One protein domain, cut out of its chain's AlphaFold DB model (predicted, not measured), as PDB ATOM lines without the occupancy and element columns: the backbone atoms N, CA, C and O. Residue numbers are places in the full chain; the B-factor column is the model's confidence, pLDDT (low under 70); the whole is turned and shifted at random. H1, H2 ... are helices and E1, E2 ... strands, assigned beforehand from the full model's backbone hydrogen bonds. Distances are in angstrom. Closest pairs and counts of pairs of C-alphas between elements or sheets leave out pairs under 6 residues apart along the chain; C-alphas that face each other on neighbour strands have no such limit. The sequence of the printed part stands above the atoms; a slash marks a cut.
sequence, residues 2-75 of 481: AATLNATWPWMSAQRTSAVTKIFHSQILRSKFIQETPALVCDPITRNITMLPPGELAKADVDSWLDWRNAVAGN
ATOM      1  N   ALA A   2      97.404-104.519 -33.562       53.69
ATOM      2  CA  ALA A   2      98.761-103.979 -33.796       53.69
ATOM      3  C   ALA A   2      99.860-104.760 -33.037       53.69
ATOM      4  O   ALA A   2     100.841-105.192 -33.633       53.69
ATOM      5  N   ALA A   3      99.626-105.083 -31.757       51.78
ATOM      6  CA  ALA A   3     100.497-105.973 -30.976       51.78
ATOM      7  C   ALA A   3     100.668-107.383 -31.590       51.78
ATOM      8  O   ALA A   3     101.730-107.985 -31.485       51.78
ATOM      9  N   THR A   4      99.639-107.902 -32.269       54.38
ATOM     10  CA  THR A   4      99.659-109.206 -32.956       54.38
ATOM     11  C   THR A   4     100.535-109.159 -34.211       54.38
ATOM     12  O   THR A   4     101.278-110.101 -34.485       54.38
ATOM     13  N   LEU A   5     100.478-108.043 -34.948       61.59
ATOM     14  CA  LEU A   5     101.364-107.773 -36.079       61.59
ATOM     15  C   LEU A   5     102.817-107.659 -35.607       61.59
ATOM     16  O   LEU A   5     103.653-108.400 -36.110       61.59
ATOM     17  N   ASN A   6     103.109-106.849 -34.581       64.88
ATOM     18  CA  ASN A   6     104.473-106.703 -34.051       64.88
ATOM     19  C   ASN A   6     105.066-108.023 -33.522       64.88
ATOM     20  O   ASN A   6     106.258-108.259 -33.697       64.88
ATOM     21  N   ALA A   7     104.258-108.906 -32.925       64.94
ATOM     22  CA  ALA A   7     104.733-110.207 -32.441       64.94
ATOM     23  C   ALA A   7     105.017-111.221 -33.568       64.94
ATOM     24  O   ALA A   7     105.981-111.979 -33.495       64.94
ATOM     25  N   THR A   8     104.194-111.246 -34.622       70.00
ATOM     26  CA  THR A   8     104.332-112.224 -35.725       70.00
ATOM     27  C   THR A   8     105.204-111.729 -36.882       70.00
ATOM     28  O   THR A   8     105.705-112.542 -37.659       70.00
ATOM     29  N   TRP A   9     105.442-110.418 -36.977       71.19
ATOM     30  CA  TRP A   9     106.230-109.743 -38.014       71.19
ATOM     31  C   TRP A   9     107.577-110.402 -38.356       71.19
ATOM     32  O   TRP A   9     107.825-110.586 -39.551       71.19
ATOM     33  N   PRO A  10     108.438-110.808 -37.392       75.06
ATOM     34  CA  PRO A  10     109.720-111.441 -37.722       75.06
ATOM     35  C   PRO A  10     109.550-112.764 -38.481       75.06
ATOM     36  O   PRO A  10     110.356-113.093 -39.347       75.06
ATOM     37  N   TRP A  11     108.466-113.489 -38.191       79.88
ATOM     38  CA  TRP A  11     108.228-114.878 -38.590       79.88
ATOM     39  C   TRP A  11     107.396-115.024 -39.874       79.88
ATOM     40  O   TRP A  11     107.354-116.097 -40.477       79.88
ATOM     41  N   MET A  12     106.724-113.961 -40.324       80.69
ATOM     42  CA  MET A  12     105.985-113.958 -41.591       80.69
ATOM     43  C   MET A  12     106.903-113.610 -42.767       80.69
ATOM     44  O   MET A  12     107.702-112.681 -42.673       80.69
ATOM     45  N   SER A  13     106.745-114.260 -43.927       84.44
ATOM     46  CA  SER A  13     107.472-113.847 -45.139       84.44
ATOM     47  C   SER A  13     107.107-112.413 -45.560       84.44
ATOM     48  O   SER A  13     106.002-111.935 -45.276       84.44
ATOM     49  N   ALA A  14     108.014-111.724 -46.259       78.50
ATOM     50  CA  ALA A  14     107.792-110.353 -46.735       78.50
ATOM     51  C   ALA A  14     106.493-110.223 -47.554       78.50
ATOM     52  O   ALA A  14     105.675-109.342 -47.297       78.50
ATOM     53  N   GLN A  15     106.234-111.180 -48.454       82.75
ATOM     54  CA  GLN A  15     105.007-111.256 -49.260       82.75
ATOM     55  C   GLN A  15     103.736-111.381 -48.404       82.75
ATOM     56  O   GLN A  15     102.788-110.622 -48.601       82.75
ATOM     57  N   ARG A  16     103.716-112.302 -47.423       84.94
ATOM     58  CA  ARG A  16     102.570-112.458 -46.505       84.94
ATOM     59  C   ARG A  16     102.353-111.200 -45.669       84.94
ATOM     60  O   ARG A  16     101.217-110.798 -45.458       84.94
ATOM     61  N   THR A  17     103.438-110.562 -45.248       82.06
ATOM     62  CA  THR A  17     103.384-109.338 -44.441       82.06
ATOM     63  C   THR A  17     102.849-108.172 -45.257       82.06
ATOM     64  O   THR A  17     101.953-107.495 -44.781       82.06
ATOM     65  N   SER A  18     103.274-108.001 -46.514       82.31
ATOM     66  CA  SER A  18     102.692-106.992 -47.409       82.31
ATOM     67  C   SER A  18     101.194-107.214 -47.637       82.31
ATOM     68  O   SER A  18     100.416-106.266 -47.544       82.31
ATOM     69  N   ALA A  19     100.760-108.460 -47.855       86.25
ATOM     70  CA  ALA A  19      99.340-108.780 -48.003       86.25
ATOM     71  C   ALA A  19      98.530-108.453 -46.732       86.25
ATOM     72  O   ALA A  19      97.488-107.804 -46.817       86.25
ATOM     73  N   VAL A  20      99.026-108.847 -45.554       85.00
ATOM     74  CA  VAL A  20      98.393-108.538 -44.261       85.00
ATOM     75  C   VAL A  20      98.361-107.027 -44.024       85.00
ATOM     76  O   VAL A  20      97.288-106.481 -43.783       85.00
ATOM     77  N   THR A  21      99.490-106.331 -44.156       84.19
ATOM     78  CA  THR A  21      99.592-104.879 -43.950       84.19
ATOM     79  C   THR A  21      98.660-104.097 -44.875       84.19
ATOM     80  O   THR A  21      97.986-103.186 -44.403       84.19
ATOM     81  N   LYS A  22      98.510-104.491 -46.147       85.44
ATOM     82  CA  LYS A  22      97.547-103.864 -47.073       85.44
ATOM     83  C   LYS A  22      96.095-104.058 -46.645       85.44
ATOM     84  O   LYS A  22      95.311-103.110 -46.699       85.44
ATOM     85  N   ILE A  23      95.733-105.251 -46.164       89.38
ATOM     86  CA  ILE A  23      94.403-105.492 -45.584       89.38
ATOM     87  C   ILE A  23      94.210-104.590 -44.358       89.38
ATOM     88  O   ILE A  23      93.217-103.871 -44.297       89.38
ATOM     89  N   PHE A  24      95.170-104.555 -43.430       86.38
ATOM     90  CA  PHE A  24      95.122-103.691 -42.244       86.38
ATOM     91  C   PHE A  24      94.978-102.209 -42.596       86.38
ATOM     92  O   PHE A  24      94.078-101.559 -42.070       86.38
ATOM     93  N   HIS A  25      95.798-101.687 -43.510       86.62
ATOM     94  CA  HIS A  25      95.727-100.301 -43.968       86.62
ATOM     95  C   HIS A  25      94.336 -99.991 -44.545       86.62
ATOM     96  O   HIS A  25      93.708 -99.010 -44.148       86.62
ATOM     97  N   SER A  26      93.769-100.887 -45.363       90.19
ATOM     98  CA  SER A  26      92.406-100.716 -45.890       90.19
ATOM     99  C   SER A  26      91.313-100.693 -44.807       90.19
ATOM    100  O   SER A  26      90.320 -99.985 -44.966       90.19
ATOM    101  N   GLN A  27      91.491-101.423 -43.699       91.38
ATOM    102  CA  GLN A  27      90.566-101.399 -42.559       91.38
ATOM    103  C   GLN A  27      90.762-100.151 -41.691       91.38
ATOM    104  O   GLN A  27      89.782 -99.580 -41.222       91.38
ATOM    105  N   ILE A  28      92.005 -99.685 -41.523       88.44
ATOM    106  CA  ILE A  28      92.335 -98.433 -40.826       88.44
ATOM    107  C   ILE A  28      91.657 -97.248 -41.521       88.44
ATOM    108  O   ILE A  28      90.925 -96.505 -40.870       88.44
ATOM    109  N   LEU A  29      91.806 -97.129 -42.846       88.94
ATOM    110  CA  LEU A  29      91.192 -96.062 -43.647       88.94
ATOM    111  C   LEU A  29      89.654 -96.046 -43.558       88.94
ATOM    112  O   LEU A  29      89.042 -94.980 -43.603       88.94
ATOM    113  N   ARG A  30      89.026 -97.222 -43.415       93.44
ATOM    114  CA  ARG A  30      87.564 -97.387 -43.290       93.44
ATOM    115  C   ARG A  30      87.047 -97.258 -41.853       93.44
ATOM    116  O   ARG A  30      85.835 -97.205 -41.651       93.44
ATOM    117  N   SER A  31      87.926 -97.244 -40.854       93.38
ATOM    118  CA  SER A  31      87.534 -97.274 -39.447       93.38
ATOM    119  C   SER A  31      87.140 -95.886 -38.950       93.38
ATOM    120  O   SER A  31      87.994 -95.067 -38.608       93.38
ATOM    121  N   LYS A  32      85.829 -95.653 -38.817       94.94
ATOM    122  CA  LYS A  32      85.280 -94.444 -38.185       94.94
ATOM    123  C   LYS A  32      85.862 -94.207 -36.779       94.94
ATOM    124  O   LYS A  32      86.192 -93.081 -36.436       94.94
ATOM    125  N   PHE A  33      86.105 -95.276 -36.011       92.31
ATOM    126  CA  PHE A  33      86.752 -95.186 -34.695       92.31
ATOM    127  C   PHE A  33      88.136 -94.519 -34.757       92.31
ATOM    128  O   PHE A  33      88.437 -93.677 -33.919       92.31
ATOM    129  N   ILE A  34      88.961 -94.851 -35.758       92.56
ATOM    130  CA  ILE A  34      90.303 -94.262 -35.927       92.56
ATOM    131  C   ILE A  34      90.225 -92.815 -36.442       92.56
ATOM    132  O   ILE A  34      91.118 -92.015 -36.175       92.56
ATOM    133  N   GLN A  35      89.154 -92.458 -37.153       93.38
ATOM    134  CA  GLN A  35      88.904 -91.078 -37.580       93.38
ATOM    135  C   GLN A  35      88.466 -90.172 -36.416       93.38
ATOM    136  O   GLN A  35      88.761 -88.983 -36.446       93.38
ATOM    137  N   GLU A  36      87.806 -90.724 -35.391       95.88
ATOM    138  CA  GLU A  36      87.217 -89.962 -34.274       95.88
ATOM    139  C   GLU A  36      87.991 -90.074 -32.944       95.88
ATOM    140  O   GLU A  36      87.836 -89.217 -32.076       95.88
ATOM    141  N   THR A  37      88.852 -91.085 -32.772       95.38
ATOM    142  CA  THR A  37      89.548 -91.376 -31.502       95.38
ATOM    143  C   THR A  37      91.071 -91.329 -31.672       95.38
ATOM    144  O   THR A  37      91.575 -91.871 -32.660       95.38
ATOM    145  N   PRO A  38      91.841 -90.756 -30.721       94.62
ATOM    146  CA  PRO A  38      93.298 -90.864 -30.726       94.62
ATOM    147  C   PRO A  38      93.751 -92.330 -30.671       94.62
ATOM    148  O   PRO A  38      93.189 -93.137 -29.927       94.62
ATOM    149  N   ALA A  39      94.792 -92.677 -31.425       91.88
ATOM    150  CA  ALA A  39      95.292 -94.043 -31.537       91.88
ATOM    151  C   ALA A  39      96.753 -94.143 -31.078       91.88
ATOM    152  O   ALA A  39      97.626 -93.449 -31.592       91.88
ATOM    153  N   LEU A  40      97.037 -95.054 -30.142       89.94
ATOM    154  CA  LEU A  40      98.409 -95.419 -29.788       89.94
ATOM    155  C   LEU A  40      98.979 -96.372 -30.843       89.94
ATOM    156  O   LEU A  40      98.433 -97.452 -31.081       89.94
ATOM    157  N   VAL A  41     100.097 -95.979 -31.447       86.75
ATOM    158  CA  VAL A  41     100.791 -96.735 -32.491       86.75
ATOM    159  C   VAL A  41     102.211 -97.014 -32.035       86.75
ATOM    160  O   VAL A  41     102.951 -96.095 -31.702       86.75
ATOM    161  N   CYS A  42     102.592 -98.289 -32.032       84.56
ATOM    162  CA  CYS A  42     103.975 -98.699 -31.833       84.56
ATOM    163  C   CYS A  42     104.637 -98.834 -33.205       84.56
ATOM    164  O   CYS A  42     104.292 -99.750 -33.954       84.56
ATOM    165  N   ASP A  43     105.550 -97.922 -33.527       81.44
ATOM    166  CA  ASP A  43     106.329 -97.968 -34.762       81.44
ATOM    167  C   ASP A  43     107.261 -99.199 -34.739       81.44
ATOM    168  O   ASP A  43     108.112 -99.293 -33.848       81.44
ATOM    169  N   PRO A  44     107.141-100.155 -35.683       75.31
ATOM    170  CA  PRO A  44     107.987-101.349 -35.708       75.31
ATOM    171  C   PRO A  44     109.469-101.038 -35.974       75.31
ATOM    172  O   PRO A  44     110.322-101.862 -35.636       75.31
ATOM    173  N   ILE A  45     109.776 -99.872 -36.556       77.56
ATOM    174  CA  ILE A  45     111.133 -99.422 -36.885       77.56
ATOM    175  C   ILE A  45     111.824 -98.885 -35.631       77.56
ATOM    176  O   ILE A  45     112.833 -99.435 -35.189       77.56
ATOM    177  N   THR A  46     111.284 -97.811 -35.045       80.94
ATOM    178  CA  THR A  46     111.910 -97.135 -33.895       80.94
ATOM    179  C   THR A  46     111.552 -97.753 -32.546       80.94
ATOM    180  O   THR A  46     112.197 -97.440 -31.549       80.94
ATOM    181  N   ARG A  47     110.540 -98.633 -32.497       79.19
ATOM    182  CA  ARG A  47     109.922 -99.201 -31.280       79.19
ATOM    183  C   ARG A  47     109.283 -98.168 -30.345       79.19
ATOM    184  O   ARG A  47     108.859 -98.523 -29.247       79.19
ATOM    185  N   ASN A  48     109.158 -96.918 -30.785       83.88
ATOM    186  CA  ASN A  48     108.485 -95.871 -30.029       83.88
ATOM    187  C   ASN A  48     106.964 -96.048 -30.089       83.88
ATOM    188  O   ASN A  48     106.409 -96.460 -31.109       83.88
ATOM    189  N   ILE A  49     106.289 -95.719 -28.986       86.31
ATOM    190  CA  ILE A  49     104.828 -95.652 -28.921       86.31
ATOM    191  C   ILE A  49     104.423 -94.185 -29.048       86.31
ATOM    192  O   ILE A  49     104.673 -93.389 -28.146       86.31
ATOM    193  N   THR A  50     103.773 -93.843 -30.154       88.06
ATOM    194  CA  THR A  50     103.284 -92.492 -30.440       88.06
ATOM    195  C   THR A  50     101.765 -92.471 -30.328       88.06
ATOM    196  O   THR A  50     101.083 -93.327 -30.894       88.06
ATOM    197  N   MET A  51     101.214 -91.485 -29.617       93.31
ATOM    198  CA  MET A  51      99.778 -91.206 -29.656       93.31
ATOM    199  C   MET A  51      99.479 -90.324 -30.867       93.31
ATOM    200  O   MET A  51      99.857 -89.155 -30.897       93.31
ATOM    201  N   LEU A  52      98.812 -90.889 -31.870       92.56
ATOM    202  CA  LEU A  52      98.349 -90.155 -33.039       92.56
ATOM    203  C   LEU A  52      96.967 -89.538 -32.755       92.56
ATOM    204  O   LEU A  52      96.089 -90.248 -32.254       92.56
ATOM    205  N   PRO A  53      96.746 -88.248 -33.072       96.19
ATOM    206  CA  PRO A  53      95.422 -87.629 -33.046       96.19
ATOM    207  C   PRO A  53      94.382 -88.366 -33.917       96.19
ATOM    208  O   PRO A  53      94.760 -89.137 -34.807       96.19
ATOM    209  N   PRO A  54      93.075 -88.109 -33.710       97.00
ATOM    210  CA  PRO A  54      92.011 -88.641 -34.560       97.00
ATOM    211  C   PRO A  54      92.293 -88.392 -36.048       97.00
ATOM    212  O   PRO A  54      92.648 -87.284 -36.451       97.00
ATOM    213  N   GLY A  55      92.189 -89.437 -36.865       93.19
ATOM    214  CA  GLY A  55      92.441 -89.380 -38.308       93.19
ATOM    215  C   GLY A  55      93.914 -89.349 -38.744       93.19
ATOM    216  O   GLY A  55      94.180 -89.633 -39.910       93.19
ATOM    217  N   GLU A  56      94.893 -89.098 -37.867       94.44
ATOM    218  CA  GLU A  56      96.319 -89.093 -38.262       94.44
ATOM    219  C   GLU A  56      96.842 -90.495 -38.611       94.44
ATOM    220  O   GLU A  56      97.623 -90.657 -39.544       94.44
ATOM    221  N   LEU A  57      96.339 -91.547 -37.955       90.69
ATOM    222  CA  LEU A  57      96.675 -92.936 -38.309       90.69
ATOM    223  C   LEU A  57      96.190 -93.329 -39.721       90.69
ATOM    224  O   LEU A  57      96.746 -94.241 -40.323       90.69
ATOM    225  N   ALA A  58      95.209 -92.625 -40.296       89.75
ATOM    226  CA  ALA A  58      94.813 -92.815 -41.694       89.75
ATOM    227  C   ALA A  58      95.800 -92.175 -42.697       89.75
ATOM    228  O   ALA A  58      95.720 -92.458 -43.889       89.75
ATOM    229  N   LYS A  59      96.725 -91.325 -42.230       90.56
ATOM    230  CA  LYS A  59      97.803 -90.717 -43.030       90.56
ATOM    231  C   LYS A  59      99.148 -91.425 -42.855       90.56
ATOM    232  O   LYS A  59     100.091 -91.114 -43.577       90.56
ATOM    233  N   ALA A  60      99.254 -92.337 -41.888       86.12
ATOM    234  CA  ALA A  60     100.472 -93.092 -41.639       86.12
ATOM    235  C   ALA A  60     100.768 -94.015 -42.830       86.12
ATOM    236  O   ALA A  60      99.974 -94.900 -43.149       86.12
ATOM    237  N   ASP A  61     101.922 -93.826 -43.466       83.06
ATOM    238  CA  ASP A  61     102.376 -94.685 -44.556       83.06
ATOM    239  C   ASP A  61     102.808 -96.055 -44.007       83.06
ATOM    240  O   ASP A  61     103.957 -96.275 -43.623       83.06
ATOM    241  N   VAL A  62     101.854 -96.985 -43.958       81.31
ATOM    242  CA  VAL A  62     102.080 -98.360 -43.494       81.31
ATOM    243  C   VAL A  62     102.906 -99.183 -44.498       81.31
ATOM    244  O   VAL A  62     103.467-100.214 -44.122       81.31
ATOM    245  N   ASP A  63     103.007 -98.746 -45.760       80.06
ATOM    246  CA  ASP A  63     103.873 -99.383 -46.755       80.06
ATOM    247  C   ASP A  63     105.352 -98.998 -46.509       80.06
ATOM    248  O   ASP A  63     106.221 -99.861 -46.638       80.06
ATOM    249  N   SER A  64     105.652 -97.799 -45.986       81.62
ATOM    250  CA  SER A  64     107.021 -97.422 -45.560       81.62
ATOM    251  C   SER A  64     107.630 -98.381 -44.521       81.62
ATOM    252  O   SER A  64     108.833 -98.660 -44.542       81.62
ATOM    253  N   TRP A  65     106.802 -98.963 -43.644       81.12
ATOM    254  CA  TRP A  65     107.235 -99.997 -42.701       81.12
ATOM    255  C   TRP A  65     107.647-101.281 -43.432       81.12
ATOM    256  O   TRP A  65     108.640-101.911 -43.059       81.12
ATOM    257  N   LEU A  66     106.921-101.671 -44.487       79.88
ATOM    258  CA  LEU A  66     107.286-102.813 -45.329       79.88
ATOM    259  C   LEU A  66     108.579-102.552 -46.098       79.88
ATOM    260  O   LEU A  66     109.390-103.467 -46.217       79.88
ATOM    261  N   ASP A  67     108.795-101.333 -46.586       82.44
ATOM    262  CA  ASP A  67     110.010-100.970 -47.319       82.44
ATOM    263  C   ASP A  67     111.241-100.977 -46.411       82.44
ATOM    264  O   ASP A  67     112.247-101.607 -46.756       82.44
ATOM    265  N   TRP A  68     111.139-100.414 -45.200       82.56
ATOM    266  CA  TRP A  68     112.166-100.600 -44.170       82.56
ATOM    267  C   TRP A  68     112.403-102.083 -43.884       82.56
ATOM    268  O   TRP A  68     113.551-102.531 -43.824       82.56
ATOM    269  N   ARG A  69     111.328-102.877 -43.770       73.62
ATOM    270  CA  ARG A  69     111.462-104.316 -43.551       73.62
ATOM    271  C   ARG A  69     112.207-104.988 -44.693       73.62
ATOM    272  O   ARG A  69     113.072-105.803 -44.416       73.62
ATOM    273  N   ASN A  70     111.893-104.682 -45.945       79.56
ATOM    274  CA  ASN A  70     112.543-105.292 -47.103       79.56
ATOM    275  C   ASN A  70     114.029-104.904 -47.170       79.56
ATOM    276  O   ASN A  70     114.867-105.764 -47.437       79.56
ATOM    277  N   ALA A  71     114.365-103.652 -46.837       80.69
ATOM    278  CA  ALA A  71     115.745-103.182 -46.737       80.69
ATOM    279  C   ALA A  71     116.534-103.891 -45.618       80.69
ATOM    280  O   ALA A  71     117.680-104.283 -45.823       80.69
ATOM    281  N   VAL A  72     115.925-104.104 -44.447       74.44
ATOM    282  CA  VAL A  72     116.581-104.751 -43.294       74.44
ATOM    283  C   VAL A  72     116.555-106.282 -43.384       74.44
ATOM    284  O   VAL A  72     117.506-106.938 -42.963       74.44
ATOM    285  N   ALA A  73     115.529-106.881 -43.989       67.19
ATOM    286  CA  ALA A  73     115.399-108.329 -44.152       67.19
ATOM    287  C   ALA A  73     116.478-108.931 -45.064       67.19
ATOM    288  O   ALA A  73     116.769-110.114 -44.923       67.19
ATOM    289  N   GLY A  74     117.131-108.132 -45.916       62.19
ATOM    290  CA  GLY A  74     118.354-108.546 -46.613       62.19
ATOM    291  C   GLY A  74     119.502-108.935 -45.666       62.19
ATOM    292  O   GLY A  74     120.299-109.796 -46.015       62.19
ATOM    293  N   ASN A  75     119.540-108.370 -44.451       53.53
ATOM    294  CA  ASN A  75     120.512-108.714 -43.404       53.53
ATOM    295  C   ASN A  75     119.993-109.758 -42.395       53.53
ATOM    296  O   ASN A  75     120.790-110.337 -41.667       53.53
TER     297      ASN A  75
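Overview. This is residues 2 to 75 of the 481 residues of an uncharacterized protein of Burkholderia cepacia (UniProt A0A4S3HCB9). A two-stranded hairpin, E1 and E2, and three helices, H1, H2 and H4, are set round one long axis and run roughly along it, with the short helix H3 at one end. The long helix H2 and H4 lie side by side, running opposite ways, while the short H1 lies on another side, between H2 and the hairpin. The printed part has 74 residues, with four named helices and two named strands in the order H1, H2, H3, E1, E2, H4; the sheet is E1 - E2, antiparallel, and the class is mostly helix. The whole is compact, with a radius of gyration of the C-alphas of 12.4 A, and elongated, spanning 38 by 23 by 19 A.

Along the chain. Strand E1 is residues 39 to 42, 9.9 A from first to last C-alpha, beginning at C-alpha 39 at (95.292, -94.043, -31.537). Strand E2 is residues 49 to 52, 9.4 A long. Helix H2, residues 14 to 30, is the longest at 24.3 A. Helix H4, residues 62 to 75, is 21.1 A long and ends at C-alpha 75 at (120.512, -108.714, -43.404). Helix H1, residues 2 to 8, is 10.1 A long and begins at C-alpha 2 at (98.761, -103.979, -33.796). Helix H3, residues 32 to 36, is 6.3 A long.

Arrangement. E1 and E2 form a hairpin, antiparallel at 151 degrees between their directions. Across it N 39 and O 52 are within hydrogen-bond range at 2.9 A, and N 52 and O 39 at 2.8 A. The closest C-alphas of H1 and E1 are those of Ala 2 and Val 41, 7.6 A apart. H1 touches no helix, but H1 and H2 are near each other, with 6 pairs of C-alphas within 10 A. H2 and H4 touch, the closest C-alphas being those of Ser 18 and Leu 66 at 6.5 A. They stand at a shallow tilt of 15 degrees and run opposite ways. H2 and H3 are close but not clearly touching, with the C-alphas of Ile 28 and Ile 34 closest at 6.7 A. Among the pairs that are apart are H1 and H4, H2 and E1, and E1 and H4. In H1, H2 and H3 every O i to N i+4 pair is within hydrogen-bond range; in H4, 7 of 10 are.

Size, cuts and confidence. The C-alphas of Glu 36 and Asn 75, the two farthest apart, are 39.3 A apart. The printed part runs from residue 2 to residue 75 and has no cut. No link is long; those from H1 to H2, H2 to H3 and H3 to E1 are tight, and those from E1 to E2 and E2 to H4 are short. The mean pLDDT of the printed part is 82.5, and residues 2 to 7 and 73 to 75 are under 70.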